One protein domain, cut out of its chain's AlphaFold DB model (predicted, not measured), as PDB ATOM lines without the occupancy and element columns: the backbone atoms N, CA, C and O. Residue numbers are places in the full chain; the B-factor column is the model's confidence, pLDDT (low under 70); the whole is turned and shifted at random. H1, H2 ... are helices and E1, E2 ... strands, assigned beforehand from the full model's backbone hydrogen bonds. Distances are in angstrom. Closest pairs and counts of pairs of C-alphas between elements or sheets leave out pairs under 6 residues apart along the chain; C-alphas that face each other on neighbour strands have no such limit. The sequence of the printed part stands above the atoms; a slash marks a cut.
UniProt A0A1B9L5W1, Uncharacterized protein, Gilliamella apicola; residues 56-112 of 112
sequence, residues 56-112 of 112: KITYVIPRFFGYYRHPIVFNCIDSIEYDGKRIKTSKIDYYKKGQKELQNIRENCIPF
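AT A GLANCE: This is residues 56 to 112 of the 112 residues of an uncharacterized protein of Gilliamella apicola (UniProt A0A1B9L5W1). A long, twisted two-strand ribbon, E1 and E2, makes the long axis; E3 folds back beside one end of E2, and little E4 lies along E2 on the same side as E3. One helix, H1, stands up from this sheet, running straight into E4. The 57 printed residues hold one named helix and four named strands; along the chain E1 comes first, then E2, then E3, then H1 and last E4. The sheet is branched, with E2 the antiparallel neighbour of E1, of E3 and of E4, and the class is mixed, helices and strands. The whole is only just compact, close to loose, with a radius of gyration of the C-alphas of 12.2 A, and elongated, spanning 40 by 22 by 14 A.

IN THESE COORDINATES: E2, residues 72 to 82, is 29.5 A long. E1, residues 56 to 65, begins at C-alpha 56 (-36.701, 29.171, 180.581), is 25.5 A long and bends by 52 degrees at residue 59. E3 is residues 85 to 88, H1 residues 99 to 108, 14.4 A long, and E4 residues 109 to 111, ending at C-alpha 111 (-29.140, 11.934, 174.980).

HOW THE PARTS SIT: E1, E2 and E3 form a meander, each strand the antiparallel neighbour of the one before. In the hairpin E1 and E2, N 61 and O 76 are 2.8 A apart, within hydrogen-bond range. On the other side of E2, N 80 and O 87 of the hairpin E2 and E3 are 2.9 A apart, and N 75 and O 110 of antiparallel E2 and E4 are 2.8 A apart, both within range. E3 and E4 are apart. H1 is on the sheet, over E4, at a height of 10.7 A, and stands up from it at 71 degrees; the closest C-alphas of E2 and H1, Ile 77 and Asn 108, are 5.5 A apart. In H1 every O i to N i+4 pair is within hydrogen-bond range.

THE WHOLE: The C-alphas of Arg 69 and Asp 83, the two farthest apart, are 41.3 A apart. The printed part has no cut and no long link. Confidence is under 70 at residues 58, 66 to 69, 89 to 98 and 112.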
ATOM      1  N   LYS A  56     -35.869  30.358 180.389       74.38
ATOM      2  CA  LYS A  56     -36.701  29.171 180.581       74.38
ATOM      3  C   LYS A  56     -36.658  28.315 179.323       74.38
ATOM      4  O   LYS A  56     -37.038  28.754 178.239       74.38
ATOM      5  N   ILE A  57     -36.202  27.074 179.464       72.62
ATOM      6  CA  ILE A  57     -36.293  26.070 178.402       72.62
ATOM      7  C   ILE A  57     -37.698  25.477 178.484       72.62
ATOM      8  O   ILE A  57     -37.974  24.620 179.319       72.62
ATOM      9  N   THR A  58     -38.615  25.990 177.671       68.69
ATOM     10  CA  THR A  58     -40.026  25.569 177.675       68.69
ATOM     11  C   THR A  58     -40.339  24.500 176.634       68.69
ATOM     12  O   THR A  58     -41.304  23.761 176.808       68.69
ATOM     13  N   TYR A  59     -39.536  24.385 175.571       72.25
ATOM     14  CA  TYR A  59     -39.864  23.537 174.424       72.25
ATOM     15  C   TYR A  59     -38.705  22.609 174.073       72.25
ATOM     16  O   TYR A  59     -37.738  23.009 173.421       72.25
ATOM     17  N   VAL A  60     -38.837  21.355 174.495       78.94
ATOM     18  CA  VAL A  60     -37.916  20.261 174.185       78.94
ATOM     19  C   VAL A  60     -38.661  19.247 173.324       78.94
ATOM     20  O   VAL A  60     -39.769  18.841 173.669       78.94
ATOM     21  N   ILE A  61     -38.076  18.863 172.191       81.88
ATOM     22  CA  ILE A  61     -38.660  17.909 171.246       81.88
ATOM     23  C   ILE A  61     -37.720  16.704 171.131       81.88
ATOM     24  O   ILE A  61     -36.535  16.895 170.829       81.88
ATOM     25  N   PRO A  62     -38.216  15.469 171.325       79.88
ATOM     26  CA  PRO A  62     -37.421  14.279 171.086       79.88
ATOM     27  C   PRO A  62     -37.125  14.144 169.590       79.88
ATOM     28  O   PRO A  62     -38.004  14.259 168.730       79.88
ATOM     29  N   ARG A  63     -35.861  13.893 169.271       79.62
ATOM     30  CA  ARG A  63     -35.364  13.637 167.925       79.62
ATOM     31  C   ARG A  63     -34.673  12.282 167.915       79.62
ATOM     32  O   ARG A  63     -33.886  11.959 168.799       79.62
ATOM     33  N   PHE A  64     -34.989  11.497 166.897       78.19
ATOM     34  CA  PHE A  64     -34.477  10.146 166.720       78.19
ATOM     35  C   PHE A  64     -33.346  10.185 165.700       78.19
ATOM     36  O   PHE A  64     -33.534  10.660 164.578       78.19
ATOM     37  N   PHE A  65     -32.177   9.685 166.086       74.12
ATOM     38  CA  PHE A  65     -30.987   9.654 165.243       74.12
ATOM     39  C   PHE A  65     -30.449   8.224 165.137       74.12
ATOM     40  O   PHE A  65     -30.474   7.478 166.107       74.12
ATOM     41  N   GLY A  66     -29.925   7.830 163.975       69.12
ATOM     42  CA  GLY A  66     -29.335   6.500 163.770       69.12
ATOM     43  C   GLY A  66     -30.199   5.551 162.933       69.12
ATOM     44  O   GLY A  66     -31.106   5.976 162.219       69.12
ATOM     45  N   TYR A  67     -29.863   4.259 162.957       67.56
ATOM     46  CA  TYR A  67     -30.496   3.249 162.103       67.56
ATOM     47  C   TYR A  67     -31.912   2.903 162.573       67.56
ATOM     48  O   TYR A  67     -32.167   2.784 163.767       67.56
ATOM     49  N   TYR A  68     -32.804   2.639 161.613       63.94
ATOM     50  CA  TYR A  68     -34.245   2.401 161.802       63.94
ATOM     51  C   TYR A  68     -34.612   1.378 162.897       63.94
ATOM     52  O   TYR A  68     -35.687   1.466 163.476       63.94
ATOM     53  N   ARG A  69     -33.730   0.417 163.208       69.81
ATOM     54  CA  ARG A  69     -33.976  -0.622 164.227       69.81
ATOM     55  C   ARG A  69     -33.462  -0.283 165.629       69.81
ATOM     56  O   ARG A  69     -33.951  -0.858 166.592       69.81
ATOM     57  N   HIS A  70     -32.514   0.645 165.743       73.81
ATOM     58  CA  HIS A  70     -31.939   1.089 167.015       73.81
ATOM     59  C   HIS A  70     -31.686   2.605 166.969       73.81
ATOM     60  O   HIS A  70     -30.528   3.034 166.930       73.81
ATOM     61  N   PRO A  71     -32.748   3.429 166.901       76.56
ATOM     62  CA  PRO A  71     -32.582   4.870 166.954       76.56
ATOM     63  C   PRO A  71     -32.145   5.290 168.360       76.56
ATOM     64  O   PRO A  71     -32.693   4.836 169.362       76.56
ATOM     65  N   ILE A  72     -31.173   6.190 168.428       78.06
ATOM     66  CA  ILE A  72     -30.790   6.891 169.645       78.06
ATOM     67  C   ILE A  72     -31.705   8.106 169.775       78.06
ATOM     68  O   ILE A  72     -31.847   8.898 168.836       78.06
ATOM     69  N   VAL A  73     -32.339   8.241 170.934       79.88
ATOM     70  CA  VAL A  73     -33.240   9.352 171.234       79.88
ATOM     71  C   VAL A  73     -32.442  10.477 171.873       79.88
ATOM     72  O   VAL A  73     -31.698  10.272 172.827       79.88
ATOM     73  N   PHE A  74     -32.609  11.679 171.342       81.44
ATOM     74  CA  PHE A  74     -32.054  12.892 171.912       81.44
ATOM     75  C   PHE A  74     -33.179  13.881 172.178       81.44
ATOM     76  O   PHE A  74     -34.002  14.153 171.306       81.44
ATOM     77  N   ASN A  75     -33.184  14.467 173.364       83.81
ATOM     78  CA  ASN A  75     -34.062  15.572 173.702       83.81
ATOM     79  C   ASN A  75     -33.403  16.875 173.256       83.81
ATOM     80  O   ASN A  75     -32.415  17.310 173.848       83.81
ATOM     81  N   CYS A  76     -33.930  17.475 172.191       82.69
ATOM     82  CA  CYS A  76     -33.395  18.700 171.607       82.69
ATOM     83  C   CYS A  76     -34.226  19.913 172.014       82.69
ATOM     84  O   CYS A  76     -35.456  19.891 171.937       82.69
ATOM     85  N   ILE A  77     -33.559  20.997 172.395       84.44
ATOM     86  CA  ILE A  77     -34.198  22.288 172.650       84.44
ATOM     87  C   ILE A  77     -34.654  22.862 171.302       84.44
ATOM     88  O   ILE A  77     -33.826  23.073 170.417       84.44
ATOM     89  N   ASP A  78     -35.957  23.114 171.144       79.12
ATOM     90  CA  ASP A  78     -36.566  23.730 169.946       79.12
ATOM     91  C   ASP A  78     -36.737  25.249 170.095       79.12
ATOM     92  O   ASP A  78     -36.687  26.020 169.132       79.12
ATOM     93  N   SER A  79     -36.937  25.710 171.329       75.88
ATOM     94  CA  SER A  79     -36.906  27.135 171.627       75.88
ATOM     95  C   SER A  79     -36.671  27.405 173.100       75.88
ATOM     96  O   SER A  79     -37.054  26.618 173.970       75.88
ATOM     97  N   ILE A  80     -36.072  28.560 173.350       80.12
ATOM     98  CA  ILE A  80     -35.875  29.124 174.677       80.12
ATOM     99  C   ILE A  80     -36.764  30.351 174.827       80.12
ATOM    100  O   ILE A  80     -36.981  31.108 173.878       80.12
ATOM    101  N   GLU A  81     -37.300  30.541 176.018       80.06
ATOM    102  CA  GLU A  81     -38.011  31.752 176.384       80.06
ATOM    103  C   GLU A  81     -37.047  32.680 177.111       80.06
ATOM    104  O   GLU A  81     -36.390  32.290 178.081       80.06
ATOM    105  N   TYR A  82     -36.940  33.896 176.591       74.25
ATOM    106  CA  TYR A  82     -36.044  34.927 177.075       74.25
ATOM    107  C   TYR A  82     -36.848  36.199 177.299       74.25
ATOM    108  O   TYR A  82     -37.380  36.762 176.341       74.25
ATOM    109  N   ASP A  83     -36.988  36.621 178.555       77.00
ATOM    110  CA  ASP A  83     -37.784  37.795 178.940       77.00
ATOM    111  C   ASP A  83     -39.205  37.778 178.328       77.00
ATOM    112  O   ASP A  83     -39.685  38.763 177.764       77.00
ATOM    113  N   GLY A  84     -39.861  36.609 178.364       75.12
ATOM    114  CA  GLY A  84     -41.203  36.389 177.806       75.12
ATOM    115  C   GLY A  84     -41.266  36.298 176.274       75.12
ATOM    116  O   GLY A  84     -42.340  36.092 175.707       75.12
ATOM    117  N   LYS A  85     -40.133  36.435 175.572       79.75
ATOM    118  CA  LYS A  85     -40.042  36.267 174.116       79.75
ATOM    119  C   LYS A  85     -39.505  34.887 173.768       79.75
ATOM    120  O   LYS A  85     -38.449  34.471 174.235       79.75
ATOM    121  N   ARG A  86     -40.211  34.185 172.881       79.56
ATOM    122  CA  ARG A  86     -39.775  32.887 172.358       79.56
ATOM    123  C   ARG A  86     -38.709  33.081 171.282       79.56
ATOM    124  O   ARG A  86     -38.988  33.637 170.220       79.56
ATOM    125  N   ILE A  87     -37.514  32.561 171.530       79.00
ATOM    126  CA  ILE A  87     -36.415  32.496 170.569       79.00
ATOM    127  C   ILE A  87     -36.311  31.049 170.092       79.00
ATOM    128  O   ILE A  87     -36.080  30.137 170.887       79.00
ATOM    129  N   LYS A  88     -36.509  30.820 168.791       73.88
ATOM    130  CA  LYS A  88     -36.323  29.492 168.192       73.88
ATOM    131  C   LYS A  88     -34.835  29.174 168.118       73.88
ATOM    132  O   LYS A  88     -34.064  29.981 167.600       73.88
ATOM    133  N   THR A  89     -34.449  28.007 168.615       68.81
ATOM    134  CA  THR A  89     -33.110  27.459 168.391       68.81
ATOM    135  C   THR A  89     -33.029  26.911 166.962       68.81
ATOM    136  O   THR A  89     -34.041  26.749 166.274       68.81
ATOM    137  N   SER A  90     -31.806  26.738 166.452       64.38
ATOM    138  CA  SER A  90     -31.576  26.354 165.055       64.38
ATOM    139  C   SER A  90     -32.339  25.071 164.707       64.38
ATOM    140  O   SER A  90     -32.234  24.075 165.421       64.38
ATOM    141  N   LYS A  91     -33.115  25.084 163.614       63.19
ATOM    142  CA  LYS A  91     -33.841  23.894 163.158       63.19
ATOM    143  C   LYS A  91     -32.844  22.813 162.747       63.19
ATOM    144  O   LYS A  91     -32.070  22.998 161.811       63.19
ATOM    145  N   ILE A  92     -32.895  21.675 163.430       62.66
ATOM    146  CA  ILE A  92     -32.159  20.470 163.047       62.66
ATOM    147  C   ILE A  92     -33.037  19.711 162.040       62.66
ATOM    148  O   ILE A  92     -33.815  18.830 162.409       62.66
ATOM    149  N   ASP A  93     -32.964  20.115 160.770       55.28
ATOM    150  CA  ASP A  93     -33.786  19.587 159.671       55.28
ATOM    151  C   ASP A  93     -33.080  18.437 158.924       55.28
ATOM    152  O   ASP A  93     -32.943  18.474 157.710       55.28
ATOM    153  N   TYR A  94     -32.729  17.369 159.650       56.34
ATOM    154  CA  TYR A  94     -32.044  16.147 159.178       56.34
ATOM    155  C   TYR A  94     -30.527  16.243 159.048       56.34
ATOM    156  O   TYR A  94     -30.005  17.254 158.620       56.34
ATOM    157  N   TYR A  95     -29.859  15.123 159.362       56.16
ATOM    158  CA  TYR A  95     -28.418  14.893 159.234       56.16
ATOM    159  C   TYR A  95     -27.992  14.924 157.756       56.16
ATOM    160  O   TYR A  95     -27.797  13.883 157.119       56.16
ATOM    161  N   LYS A  96     -27.824  16.108 157.173       54.06
ATOM    162  CA  LYS A  96     -26.843  16.261 156.101       54.06
ATOM    163  C   LYS A  96     -25.471  16.132 156.761       54.06
ATOM    164  O   LYS A  96     -25.223  16.640 157.841       54.06
ATOM    165  N   LYS A  97     -24.548  15.410 156.122       57.44
ATOM    166  CA  LYS A  97     -23.180  15.116 156.608       57.44
ATOM    167  C   LYS A  97     -22.277  16.369 156.760       57.44
ATOM    168  O   LYS A  97     -21.103  16.329 156.407       57.44
ATOM    169  N   GLY A  98     -22.793  17.505 157.221       64.81
ATOM    170  CA  GLY A  98     -22.042  18.722 157.485       64.81
ATOM    171  C   GLY A  98     -21.614  18.804 158.949       64.81
ATOM    172  O   GLY A  98     -22.413  18.570 159.854       64.81
ATOM    173  N   GLN A  99     -20.368  19.216 159.195       70.56
ATOM    174  CA  GLN A  99     -19.841  19.471 160.548       70.56
ATOM    175  C   GLN A  99     -20.730  20.426 161.369       70.56
ATOM    176  O   GLN A  99     -20.845  20.275 162.583       70.56
ATOM    177  N   LYS A 100     -21.410  21.363 160.698       72.12
ATOM    178  CA  LYS A 100     -22.297  22.359 161.311       72.12
ATOM    179  C   LYS A 100     -23.520  21.746 162.003       72.12
ATOM    180  O   LYS A 100     -23.919  22.208 163.063       72.12
ATOM    181  N   GLU A 101     -24.109  20.697 161.436       70.62
ATOM    182  CA  GLU A 101     -25.277  20.046 162.041       70.62
ATOM    183  C   GLU A 101     -24.884  19.168 163.228       70.62
ATOM    184  O   GLU A 101     -25.584  19.153 164.237       70.62
ATOM    185  N   LEU A 102     -23.725  18.505 163.147       74.38
ATOM    186  CA  LEU A 102     -23.165  17.749 164.266       74.38
ATOM    187  C   LEU A 102     -22.908  18.661 165.476       74.38
ATOM    188  O   LEU A 102     -23.195  18.285 166.612       74.38
ATOM    189  N   GLN A 103     -22.390  19.866 165.225       75.56
ATOM    190  CA  GLN A 103     -22.185  20.874 166.257       75.56
ATOM    191  C   GLN A 103     -23.516  21.366 166.839       75.56
ATOM    192  O   GLN A 103     -23.674  21.369 168.056       75.56
ATOM    193  N   ASN A 104     -24.512  21.658 165.997       75.38
ATOM    194  CA  ASN A 104     -25.843  22.049 166.468       75.38
ATOM    195  C   ASN A 104     -26.501  20.976 167.355       75.38
ATOM    196  O   ASN A 104     -27.141  21.328 168.343       75.38
ATOM    197  N   ILE A 105     -26.344  19.685 167.035       75.88
ATOM    198  CA  ILE A 105     -26.852  18.583 167.870       75.88
ATOM    199  C   ILE A 105     -26.118  18.547 169.218       75.88
ATOM    200  O   ILE A 105     -26.768  18.416 170.250       75.88
ATOM    201  N   ARG A 106     -24.785  18.709 169.235       75.06
ATOM    202  CA  ARG A 106     -24.001  18.749 170.486       75.06
ATOM    203  C   ARG A 106     -24.379  19.919 171.390       75.06
ATOM    204  O   ARG A 106     -24.367  19.766 172.603       75.06
ATOM    205  N   GLU A 107     -24.673  21.074 170.806       79.62
ATOM    206  CA  GLU A 107     -24.971  22.291 171.565       79.62
ATOM    207  C   GLU A 107     -26.420  22.340 172.064       79.62
ATOM    208  O   GLU A 107     -26.682  22.947 173.098       79.62
ATOM    209  N   ASN A 108     -27.363  21.702 171.359       79.69
ATOM    210  CA  ASN A 108     -28.796  21.872 171.625       79.69
ATOM    211  C   ASN A 108     -29.529  20.594 172.056       79.69
ATOM    212  O   ASN A 108     -30.728  20.672 172.327       79.69
ATOM    213  N   CYS A 109     -28.868  19.433 172.111       81.00
ATOM    214  CA  CYS A 109     -29.524  18.160 172.409       81.00
ATOM    215  C   CYS A 109     -28.809  17.347 173.494       81.00
ATOM    216  O   CYS A 109     -27.584  17.277 173.529       81.00
ATOM    217  N   ILE A 110     -29.590  16.667 174.337       79.75
ATOM    218  CA  ILE A 110     -29.101  15.779 175.402       79.75
ATOM    219  C   ILE A 110     -29.587  14.350 175.107       79.75
ATOM    220  O   ILE A 110     -30.772  14.185 174.802       79.75
ATOM    221  N   PRO A 111     -28.715  13.323 175.150       76.88
ATOM    222  CA  PRO A 111     -29.140  11.934 174.980       76.88
ATOM    223  C   PRO A 111     -30.097  11.518 176.105       76.88
ATOM    224  O   PRO A 111     -29.918  11.943 177.248       76.88
ATOM    225  N   PHE A 112     -31.108  10.716 175.765       66.50
ATOM    226  CA  PHE A 112     -32.062  10.139 176.715       66.50
ATOM    227  C   PHE A 112     -31.682   8.702 177.082       66.50
ATOM    228  O   PHE A 112     -31.287   7.953 176.158       66.50
TER     229      PHE A 112